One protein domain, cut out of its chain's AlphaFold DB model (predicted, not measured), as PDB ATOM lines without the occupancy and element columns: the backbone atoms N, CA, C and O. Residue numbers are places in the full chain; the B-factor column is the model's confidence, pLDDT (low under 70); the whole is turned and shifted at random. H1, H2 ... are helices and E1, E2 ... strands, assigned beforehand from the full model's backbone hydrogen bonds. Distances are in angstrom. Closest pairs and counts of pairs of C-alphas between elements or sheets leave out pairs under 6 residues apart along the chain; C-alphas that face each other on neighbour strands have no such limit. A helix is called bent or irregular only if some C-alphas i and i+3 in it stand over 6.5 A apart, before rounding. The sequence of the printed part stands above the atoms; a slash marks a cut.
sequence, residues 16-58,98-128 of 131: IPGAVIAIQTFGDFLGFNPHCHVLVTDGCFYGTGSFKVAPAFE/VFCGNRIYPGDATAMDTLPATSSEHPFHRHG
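What this domain is: This is residues 16 to 58 and 98 to 128 of the 131 residues of an uncharacterized protein of Candidatus Bathyarchaeota archaeon (UniProt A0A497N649). A long hairpin of two strands, E1 and E2, is widened into a three-stranded sheet by the short strand E5, which runs beside the later part of E2, and the helix H1 covers one face of this sheet, running along its strands. At the end of E2 the chain bends and runs on into E3, which forms a second, much smaller hairpin with E4 beyond that end of the sheet. The printed part has 74 residues, with one named helix and five named strands in the order E1 E2 E3 E4 H1 E5; the larger sheet has the order E1, E2, E5 and is mixed, the smaller one, E3 and E4, is antiparallel, and the class is mixed, helices and strands. The whole is only just loose, close to compact, with a radius of gyration of the C-alphas of 13.9 A, and its outline is only just elongated, with spans of 47 by 24 by 21 A.

Where its parts are: The printed part begins at Ile 16, and E1 follows as residues 19 to 26, 21.8 A long, with C-alpha 19 at (-17.032, -7.000, 1.469). E2, residues 32 to 41, is the longest strand and measures 28.8 A; its last C-alpha, that of Thr 41, is at (-22.654, -4.825, 3.625). E3 is residues 43 to 46, 9.8 A long, and E4 is residues 50 to 53, 10.1 A long. After the cut, H1 is residues 109 to 121, 19.2 A long, and it is irregular: C-alphas 113 and 116 are 7.2 A apart. E5, residues 124 to 127, measures 10.2 A and ends at C-alpha 127, at (-23.420, -6.391, 8.240).

How they stand to each other: E1 and E2 form a hairpin, antiparallel at 168 degrees between their directions; C-alphas 25 and 34 face each other at 4.0 A, and N 22 and O 37 are within hydrogen-bond range at 2.9 A, as are N 37 and O 22 at 2.8 A. E5 is the parallel neighbour of E2, at 13 degrees; C-alphas 38 and 124 face each other at 4.7 A, and N 127 and O 40 are 2.8 A apart. E1 and E5 are the edge strands, and they are apart. Beside the named strands, residues 103 to 104 pair, parallel, with residues 126 to 127 of E5. H1 is on the sheet, in two layers, a helix on one face of a sheet, at a height over the sheet of 10.2 A. It lies over E2 and E5 and runs along the strands, at 4 degrees to E2 on the local plane. The closest C-alphas of H1 and E2 are those of Ser 119 and His 37, 6.0 A apart. In H1, 7 of 9 O i to N i+4 pairs are within hydrogen-bond range. E2 runs on into E3 across a break of one residue, Asp 42, at 48 degrees, and the two meet only through their link. E3 and E4 form the other hairpin, antiparallel at 159 degrees, with N 46 and O 50 at 2.8 A and N 52 and O 44 at 2.9 A. E3 is apart from H1 and from E5.

The domain as a whole: The two C-alphas farthest apart, those of Phe 29 and Thr 48, are 47.7 A from each other. Residues 59 to 97 are cut out, and C-alphas 58 and 98 are 10.6 A apart across the gap; the link from E4 to H1 lies across this cut. The links E1 to E2, E2 to E3, E3 to E4 and H1 to E5 are tight. The mean pLDDT of the printed part is 78.5; residue 48 and residues 116 to 128 are under 70, and E5 has a mean of 47.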
ATOM      1  N   ILE A  16     -22.241   0.592  -4.730       89.00
ATOM      2  CA  ILE A  16     -20.989   0.017  -4.227       89.00
ATOM      3  C   ILE A  16     -21.264  -0.763  -2.933       89.00
ATOM      4  O   ILE A  16     -21.505  -0.146  -1.893       89.00
ATOM      5  N   PRO A  17     -21.231  -2.108  -2.957       89.81
ATOM      6  CA  PRO A  17     -21.209  -2.907  -1.737       89.81
ATOM      7  C   PRO A  17     -19.796  -2.948  -1.135       89.81
ATOM      8  O   PRO A  17     -18.796  -2.845  -1.852       89.81
ATOM      9  N   GLY A  18     -19.708  -3.160   0.176       88.94
ATOM     10  CA  GLY A  18     -18.470  -3.499   0.878       88.94
ATOM     11  C   GLY A  18     -18.412  -4.992   1.192       88.94
ATOM     12  O   GLY A  18     -19.436  -5.591   1.518       88.94
ATOM     13  N   ALA A  19     -17.229  -5.602   1.100       89.38
ATOM     14  CA  ALA A  19     -17.032  -7.000   1.469       89.38
ATOM     15  C   ALA A  19     -15.625  -7.259   2.023       89.38
ATOM     16  O   ALA A  19     -14.633  -6.766   1.482       89.38
ATOM     17  N   VAL A  20     -15.548  -8.093   3.059       87.06
ATOM     18  CA  VAL A  20     -14.319  -8.701   3.576       87.06
ATOM     19  C   VAL A  20     -14.444 -10.209   3.413       87.06
ATOM     20  O   VAL A  20     -15.461 -10.792   3.781       87.06
ATOM     21  N   ILE A  21     -13.418 -10.832   2.832       87.00
ATOM     22  CA  ILE A  21     -13.404 -12.264   2.524       87.00
ATOM     23  C   ILE A  21     -12.177 -12.903   3.166       87.00
ATOM     24  O   ILE A  21     -11.043 -12.518   2.855       87.00
ATOM     25  N   ALA A  22     -12.410 -13.909   4.005       86.62
ATOM     26  CA  ALA A  22     -11.403 -14.852   4.475       86.62
ATOM     27  C   ALA A  22     -11.580 -16.184   3.732       86.62
ATOM     28  O   ALA A  22     -12.702 -16.637   3.532       86.62
ATOM     29  N   ILE A  23     -10.485 -16.794   3.277       88.19
ATOM     30  CA  ILE A  23     -10.505 -18.069   2.545       88.19
ATOM     31  C   ILE A  23      -9.910 -19.136   3.455       88.19
ATOM     32  O   ILE A  23      -8.842 -18.917   4.024       88.19
ATOM     33  N   GLN A  24     -10.572 -20.285   3.539       87.00
ATOM     34  CA  GLN A  24     -10.144 -21.427   4.331       87.00
ATOM     35  C   GLN A  24     -10.205 -22.694   3.473       87.00
ATOM     36  O   GLN A  24     -11.148 -22.902   2.718       87.00
ATOM     37  N   THR A  25      -9.172 -23.533   3.533       85.62
ATOM     38  CA  THR A  25      -9.057 -24.735   2.682       85.62
ATOM     39  C   THR A  25      -9.412 -26.033   3.401       85.62
ATOM     40  O   THR A  25      -9.462 -27.088   2.769       85.62
ATOM     41  N   PHE A  26      -9.630 -25.968   4.712       83.62
ATOM     42  CA  PHE A  26      -9.844 -27.119   5.578       83.62
ATOM     43  C   PHE A  26     -11.141 -26.981   6.376       83.62
ATOM     44  O   PHE A  26     -11.530 -25.874   6.738       83.62
ATOM     45  N   GLY A  27     -11.802 -28.100   6.647       80.50
ATOM     46  CA  GLY A  27     -12.957 -28.187   7.540       80.50
ATOM     47  C   GLY A  27     -12.571 -28.789   8.885       80.50
ATOM     48  O   GLY A  27     -11.393 -28.791   9.261       80.50
ATOM     49  N   ASP A  28     -13.558 -29.353   9.577       77.81
ATOM     50  CA  ASP A  28     -13.323 -30.106  10.807       77.81
ATOM     51  C   ASP A  28     -12.285 -31.212  10.577       77.81
ATOM     52  O   ASP A  28     -12.219 -31.835   9.511       77.81
ATOM     53  N   PHE A  29     -11.437 -31.433  11.582       77.94
ATOM     54  CA  PHE A  29     -10.348 -32.417  11.539       77.94
ATOM     55  C   PHE A  29      -9.336 -32.218  10.393       77.94
ATOM     56  O   PHE A  29      -8.677 -33.169   9.982       77.94
ATOM     57  N   LEU A  30      -9.185 -30.987   9.883       78.12
ATOM     58  CA  LEU A  30      -8.258 -30.627   8.797       78.12
ATOM     59  C   LEU A  30      -8.550 -31.317   7.447       78.12
ATOM     60  O   LEU A  30      -7.697 -31.325   6.557       78.12
ATOM     61  N   GLY A  31      -9.753 -31.873   7.261       82.06
ATOM     62  CA  GLY A  31     -10.179 -32.442   5.981       82.06
ATOM     63  C   GLY A  31     -10.291 -31.373   4.890       82.06
ATOM     64  O   GLY A  31     -10.618 -30.223   5.178       82.06
ATOM     65  N   PHE A  32     -10.036 -31.731   3.627       83.56
ATOM     66  CA  PHE A  32     -10.155 -30.791   2.507       83.56
ATOM     67  C   PHE A  32     -11.601 -30.298   2.360       83.56
ATOM     68  O   PHE A  32     -12.494 -31.065   2.006       83.56
ATOM     69  N   ASN A  33     -11.817 -29.012   2.630       84.62
ATOM     70  CA  ASN A  33     -13.117 -28.356   2.532       84.62
ATOM     71  C   ASN A  33     -12.901 -26.873   2.193       84.62
ATOM     72  O   ASN A  33     -12.897 -26.028   3.092       84.62
ATOM     73  N   PRO A  34     -12.634 -26.536   0.920       87.50
ATOM     74  CA  PRO A  34     -12.388 -25.163   0.516       87.50
ATOM     75  C   PRO A  34     -13.666 -24.330   0.613       87.50
ATOM     76  O   PRO A  34     -14.619 -24.531  -0.137       87.50
ATOM     77  N   HIS A  35     -13.656 -23.348   1.504       88.69
ATOM     78  CA  HIS A  35     -14.742 -22.404   1.699       88.69
ATOM     79  C   HIS A  35     -14.208 -20.990   1.945       88.69
ATOM     80  O   HIS A  35     -13.003 -20.733   2.020       88.69
ATOM     81  N   CYS A  36     -15.121 -20.032   2.008       88.88
ATOM     82  CA  CYS A  36     -14.798 -18.663   2.362       88.88
ATOM     83  C   CYS A  36     -15.794 -18.146   3.386       88.88
ATOM     84  O   CYS A  36     -16.969 -18.489   3.305       88.88
ATOM     85  N   HIS A  37     -15.316 -17.284   4.280       86.88
ATOM     86  CA  HIS A  37     -16.133 -16.467   5.162       86.88
ATOM     87  C   HIS A  37     -16.245 -15.080   4.564       86.88
ATOM     88  O   HIS A  37     -15.232 -14.414   4.336       86.88
ATOM     89  N   VAL A  38     -17.470 -14.651   4.283       87.06
ATOM     90  CA  VAL A  38     -17.724 -13.337   3.693       87.06
ATOM     91  C   VAL A  38     -18.552 -12.500   4.650       87.06
ATOM     92  O   VAL A  38     -19.691 -12.851   4.952       87.06
ATOM     93  N   LEU A  39     -17.988 -11.372   5.076       87.88
ATOM     94  CA  LEU A  39     -18.724 -10.292   5.718       87.88
ATOM     95  C   LEU A  39     -19.045  -9.250   4.651       87.88
ATOM     96  O   LEU A  39     -18.133  -8.653   4.079       87.88
ATOM     97  N   VAL A  40     -20.326  -9.048   4.359       88.69
ATOM     98  CA  VAL A  40     -20.780  -8.132   3.300       88.69
ATOM     99  C   VAL A  40     -21.708  -7.066   3.863       88.69
ATOM    100  O   VAL A  40     -22.492  -7.344   4.771       88.69
ATOM    101  N   THR A  41     -21.659  -5.854   3.312       88.94
ATOM    102  CA  THR A  41     -22.654  -4.825   3.625       88.94
ATOM    103  C   THR A  41     -24.042  -5.297   3.205       88.94
ATOM    104  O   THR A  41     -24.223  -5.813   2.102       88.94
ATOM    105  N   ASP A  42     -25.047  -5.097   4.053       88.69
ATOM    106  CA  ASP A  42     -26.423  -5.522   3.791       88.69
ATOM    107  C   ASP A  42     -27.171  -4.553   2.864       88.69
ATOM    108  O   ASP A  42     -28.230  -4.016   3.182       88.69
ATOM    109  N   GLY A  43     -26.550  -4.252   1.731       88.81
ATOM    110  CA  GLY A  43     -26.927  -3.155   0.863       88.81
ATOM    111  C   GLY A  43     -25.738  -2.584   0.113       88.81
ATOM    112  O   GLY A  43     -24.643  -3.151   0.104       88.81
ATOM    113  N   CYS A  44     -25.976  -1.453  -0.535       90.38
ATOM    114  CA  CYS A  44     -24.982  -0.734  -1.317       90.38
ATOM    115  C   CYS A  44     -24.991   0.748  -0.949       90.38
ATOM    116  O   CYS A  44     -26.043   1.329  -0.673       90.38
ATOM    117  N   PHE A  45     -23.815   1.359  -1.018       87.50
ATOM    118  CA  PHE A  45     -23.661   2.806  -1.026       87.50
ATOM    119  C   PHE A  45     -23.936   3.357  -2.421       87.50
ATOM    120  O   PHE A  45     -23.614   2.714  -3.419       87.50
ATOM    121  N   TYR A  46     -24.514   4.551  -2.485       86.12
ATOM    122  CA  TYR A  46     -24.823   5.271  -3.714       86.12
ATOM    123  C   TYR A  46     -24.373   6.723  -3.585       86.12
ATOM    124  O   TYR A  46     -24.719   7.390  -2.605       86.12
ATOM    125  N   GLY A  47     -23.687   7.223  -4.618       77.25
ATOM    126  CA  GLY A  47     -23.408   8.648  -4.811       77.25
ATOM    127  C   GLY A  47     -22.937   9.363  -3.541       77.25
ATOM    128  O   GLY A  47     -21.955   8.965  -2.922       77.25
ATOM    129  N   THR A  48     -23.663  10.411  -3.151       67.88
ATOM    130  CA  THR A  48     -23.365  11.361  -2.062       67.88
ATOM    131  C   THR A  48     -23.509  10.787  -0.640       67.88
ATOM    132  O   THR A  48     -23.912  11.503   0.271       67.88
ATOM    133  N   GLY A  49     -23.212   9.501  -0.433       73.94
ATOM    134  CA  GLY A  49     -23.195   8.866   0.892       73.94
ATOM    135  C   GLY A  49     -24.493   8.175   1.315       73.94
ATOM    136  O   GLY A  49     -24.591   7.720   2.449       73.94
ATOM    137  N   SER A  50     -25.487   8.054   0.431       85.88
ATOM    138  CA  SER A  50     -26.723   7.329   0.763       85.88
ATOM    139  C   SER A  50     -26.504   5.811   0.758       85.88
ATOM    140  O   SER A  50     -25.836   5.282  -0.132       85.88
ATOM    141  N   PHE A  51     -27.091   5.095   1.719       86.44
ATOM    142  CA  PHE A  51     -27.067   3.631   1.780       86.44
ATOM    143  C   PHE A  51     -28.465   3.069   1.512       86.44
ATOM    144  O   PHE A  51     -29.436   3.491   2.141       86.44
ATOM    145  N   LYS A  52     -28.583   2.106   0.591       87.25
ATOM    146  CA  LYS A  52     -29.830   1.351   0.393       87.25
ATOM    147  C   LYS A  52     -29.630  -0.093   0.802       87.25
ATOM    148  O   LYS A  52     -28.744  -0.774   0.283       87.25
ATOM    149  N   VAL A  53     -30.499  -0.547   1.697       87.81
ATOM    150  CA  VAL A  53     -30.532  -1.924   2.186       87.81
ATOM    151  C   VAL A  53     -30.906  -2.873   1.049       87.81
ATOM    152  O   VAL A  53     -31.816  -2.588   0.268       87.81
ATOM    153  N   ALA A  54     -30.208  -4.003   0.951       85.62
ATOM    154  CA  ALA A  54     -30.512  -5.013  -0.054       85.62
ATOM    155  C   ALA A  54     -31.887  -5.653   0.220       85.62
ATOM    156  O   ALA A  54     -32.218  -5.919   1.381       85.62
ATOM    157  N   PRO A  55     -32.685  -5.956  -0.820       84.25
ATOM    158  CA  PRO A  55     -33.898  -6.737  -0.634       84.25
ATOM    159  C   PRO A  55     -33.565  -8.128  -0.077       84.25
ATOM    160  O   PRO A  55     -32.439  -8.630  -0.191       84.25
ATOM    161  N   ALA A  56     -34.567  -8.774   0.518       81.62
ATOM    162  CA  ALA A  56     -34.455 -10.181   0.867       81.62
ATOM    163  C   ALA A  56     -34.147 -11.003  -0.396       81.62
ATOM    164  O   ALA A  56     -34.669 -10.727  -1.477       81.62
ATOM    165  N   PHE A  57     -33.288 -12.010  -0.257       79.81
ATOM    166  CA  PHE A  57     -32.941 -12.919  -1.343       79.81
ATOM    167  C   PHE A  57     -33.022 -14.362  -0.869       79.81
ATOM    168  O   PHE A  57     -32.855 -14.658   0.314       79.81
ATOM    169  N   GLU A  58     -33.254 -15.264  -1.814       84.00
ATOM    170  CA  GLU A  58     -33.323 -16.691  -1.547       84.00
ATOM    171  C   GLU A  58     -31.915 -17.312  -1.558       84.00
ATOM    172  O   GLU A  58     -31.193 -17.236  -2.557       84.00
ATOM    173  N   VAL A  98     -24.145 -22.640   0.755       87.94
ATOM    174  CA  VAL A  98     -24.113 -21.250   1.203       87.94
ATOM    175  C   VAL A  98     -24.973 -21.148   2.448       87.94
ATOM    176  O   VAL A  98     -26.164 -21.445   2.425       87.94
ATOM    177  N   PHE A  99     -24.371 -20.661   3.520       85.88
ATOM    178  CA  PHE A  99     -25.076 -20.257   4.725       85.88
ATOM    179  C   PHE A  99     -24.999 -18.744   4.848       85.88
ATOM    180  O   PHE A  99     -23.938 -18.193   4.591       85.88
ATOM    181  N   CYS A 100     -26.080 -18.091   5.270       83.88
ATOM    182  CA  CYS A 100     -26.087 -16.672   5.609       83.88
ATOM    183  C   CYS A 100     -26.543 -16.513   7.056       83.88
ATOM    184  O   CYS A 100     -27.689 -16.827   7.372       83.88
ATOM    185  N   GLY A 101     -25.652 -16.005   7.902       81.06
ATOM    186  CA  GLY A 101     -25.953 -15.660   9.282       81.06
ATOM    187  C   GLY A 101     -26.866 -14.442   9.396       81.06
ATOM    188  O   GLY A 101     -27.223 -13.796   8.403       81.06
ATOM    189  N   ASN A 102     -27.222 -14.126  10.640       82.31
ATOM    190  CA  ASN A 102     -28.050 -12.972  10.965       82.31
ATOM    191  C   ASN A 102     -27.396 -11.658  10.522       82.31
ATOM    192  O   ASN A 102     -26.172 -11.542  10.418       82.31
ATOM    193  N   ARG A 103     -28.239 -10.649  10.285       84.25
ATOM    194  CA  ARG A 103     -27.784  -9.274  10.089       84.25
ATOM    195  C   ARG A 103     -27.156  -8.772  11.385       84.25
ATOM    196  O   ARG A 103     -27.791  -8.817  12.432       84.25
ATOM    197  N   ILE A 104     -25.952  -8.232  11.274       85.06
ATOM    198  CA  ILE A 104     -25.269  -7.524  12.356       85.06
ATOM    199  C   ILE A 104     -25.627  -6.046  12.243       85.06
ATOM    200  O   ILE A 104     -25.420  -5.452  11.183       85.06
ATOM    201  N   TYR A 105     -26.191  -5.466  13.298       82.75
ATOM    202  CA  TYR A 105     -26.594  -4.061  13.313       82.75
ATOM    203  C   TYR A 105     -25.465  -3.154  13.828       82.75
ATOM    204  O   TYR A 105     -24.649  -3.590  14.644       82.75
ATOM    205  N   PRO A 106     -25.418  -1.879  13.399       76.88
ATOM    206  CA  PRO A 106     -24.536  -0.889  14.006       76.88
ATOM    207  C   PRO A 106     -24.752  -0.808  15.522       76.88
ATOM    208  O   PRO A 106     -25.888  -0.725  15.982       76.88
ATOM    209  N   GLY A 107     -23.664  -0.822  16.294       78.50
ATOM    210  CA  GLY A 107     -23.713  -0.736  17.759       78.50
ATOM    211  C   GLY A 107     -23.991  -2.057  18.486       78.50
ATOM    212  O   GLY A 107     -23.970  -2.074  19.714       78.50
ATOM    213  N   ASP A 108     -24.193  -3.163  17.767       84.88
ATOM    214  CA  ASP A 108     -24.302  -4.496  18.368       84.88
ATOM    215  C   ASP A 108     -22.910  -5.036  18.734       84.88
ATOM    216  O   ASP A 108     -22.294  -5.804  17.993       84.88
ATOM    217  N   ALA A 109     -22.385  -4.578  19.876       81.00
ATOM    218  CA  ALA A 109     -21.065  -4.970  20.369       81.00
ATOM    219  C   ALA A 109     -20.943  -6.493  20.540       81.00
ATOM    220  O   ALA A 109     -19.929  -7.073  20.169       81.00
ATOM    221  N   THR A 110     -22.006  -7.158  20.996       81.56
ATOM    222  CA  THR A 110     -22.029  -8.614  21.179       81.56
ATOM    223  C   THR A 110     -21.876  -9.354  19.852       81.56
ATOM    224  O   THR A 110     -21.072 -10.283  19.746       81.56
ATOM    225  N   ALA A 111     -22.618  -8.953  18.815       77.50
ATOM    226  CA  ALA A 111     -22.473  -9.553  17.493       77.50
ATOM    227  C   ALA A 111     -21.085  -9.276  16.899       77.50
ATOM    228  O   ALA A 111     -20.503 -10.156  16.270       77.50
ATOM    229  N   MET A 112     -20.529  -8.084  17.134       73.88
ATOM    230  CA  MET A 112     -19.190  -7.714  16.665       73.88
ATOM    231  C   MET A 112     -18.077  -8.515  17.354       73.88
ATOM    232  O   MET A 112     -17.144  -8.946  16.682       73.88
ATOM    233  N   ASP A 113     -18.190  -8.767  18.657       76.75
ATOM    234  CA  ASP A 113     -17.203  -9.536  19.421       76.75
ATOM    235  C   ASP A 113     -17.259 -11.036  19.095       76.75
ATOM    236  O   ASP A 113     -16.247 -11.735  19.147       76.75
ATOM    237  N   THR A 114     -18.436 -11.543  18.720       75.12
ATOM    238  CA  THR A 114     -18.643 -12.961  18.380       75.12
ATOM    239  C   THR A 114     -18.370 -13.289  16.910       75.12
ATOM    240  O   THR A 114     -18.202 -14.464  16.580       75.12
ATOM    241  N   LEU A 115     -18.225 -12.277  16.043       71.31
ATOM    242  CA  LEU A 115     -17.894 -12.416  14.618       71.31
ATOM    243  C   LEU A 115     -16.765 -13.414  14.311       71.31
ATOM    244  O   LEU A 115     -16.918 -14.191  13.369       71.31
ATOM    245  N   PRO A 116     -15.630 -13.426  15.041       66.69
ATOM    246  CA  PRO A 116     -14.562 -14.378  14.764       66.69
ATOM    247  C   PRO A 116     -15.026 -15.825  14.953       66.69
ATOM    248  O   PRO A 116     -14.802 -16.653  14.072       66.69
ATOM    249  N   ALA A 117     -15.740 -16.106  16.046       61.03
ATOM    250  CA  ALA A 117     -16.244 -17.439  16.365       61.03
ATOM    251  C   ALA A 117     -17.344 -17.884  15.389       61.03
ATOM    252  O   ALA A 117     -17.310 -19.002  14.877       61.03
ATOM    253  N   THR A 118     -18.282 -16.994  15.049       60.41
ATOM    254  CA  THR A 118     -19.328 -17.337  14.077       60.41
ATOM    255  C   THR A 118     -18.755 -17.497  12.678       60.41
ATOM    256  O   THR A 118     -19.224 -18.351  11.928       60.41
ATOM    257  N   SER A 119     -17.724 -16.719  12.321       60.09
ATOM    258  CA  SER A 119     -17.030 -16.883  11.052       60.09
ATOM    259  C   SER A 119     -16.405 -18.267  10.969       60.09
ATOM    260  O   SER A 119     -16.738 -18.961  10.032       60.09
ATOM    261  N   SER A 120     -15.667 -18.759  11.969       57.91
ATOM    262  CA  SER A 120     -15.083 -20.113  11.909       57.91
ATOM    263  C   SER A 120     -16.098 -21.247  11.733       57.91
ATOM    264  O   SER A 120     -15.747 -22.296  11.203       57.91
ATOM    265  N   GLU A 121     -17.351 -21.040  12.136       57.78
ATOM    266  CA  GLU A 121     -18.415 -22.039  12.001       57.78
ATOM    267  C   GLU A 121     -19.246 -21.869  10.715       57.78
ATOM    268  O   GLU A 121     -19.834 -22.833  10.224       57.78
ATOM    269  N   HIS A 122     -19.312 -20.654  10.148       57.06
ATOM    270  CA  HIS A 122     -20.301 -20.311   9.126       57.06
ATOM    271  C   HIS A 122     -19.750 -19.432   7.971       57.06
ATOM    272  O   HIS A 122     -19.169 -18.366   8.198       57.06
ATOM    273  N   PRO A 123     -19.989 -19.802   6.693       56.38
ATOM    274  CA  PRO A 123     -19.347 -19.183   5.522       56.38
ATOM    275  C   PRO A 123     -19.852 -17.788   5.079       56.38
ATOM    276  O   PRO A 123     -19.150 -17.102   4.341       56.38
ATOM    277  N   PHE A 124     -21.024 -17.284   5.489       44.78
ATOM    278  CA  PHE A 124     -21.412 -15.896   5.149       44.78
ATOM    279  C   PHE A 124     -22.171 -15.190   6.270       44.78
ATOM    280  O   PHE A 124     -23.018 -15.787   6.927       44.78
ATOM    281  N   HIS A 125     -21.909 -13.890   6.426       51.22
ATOM    282  CA  HIS A 125     -22.576 -12.988   7.366       51.22
ATOM    283  C   HIS A 125     -22.880 -11.638   6.697       51.22
ATOM    284  O   HIS A 125     -22.076 -11.118   5.916       51.22
ATOM    285  N   ARG A 126     -24.040 -11.047   7.012       44.75
ATOM    286  CA  ARG A 126     -24.390  -9.685   6.577       44.75
ATOM    287  C   ARG A 126     -24.147  -8.680   7.696       44.75
ATOM    288  O   ARG A 126     -24.532  -8.913   8.836       44.75
ATOM    289  N   HIS A 127     -23.604  -7.524   7.342       45.38
ATOM    290  CA  HIS A 127     -23.420  -6.391   8.240       45.38
ATOM    291  C   HIS A 127     -24.197  -5.175   7.729       45.38
ATOM    292  O   HIS A 127     -24.003  -4.736   6.598       45.38
ATOM    293  N   GLY A 128     -25.091  -4.617   8.540       38.31
ATOM    294  CA  GLY A 128     -25.678  -3.306   8.280       38.31
ATOM    295  C   GLY A 128     -24.619  -2.235   8.525       38.31
ATOM    296  O   GLY A 128     -24.082  -2.163   9.622       38.31
TER     297      GLY A 128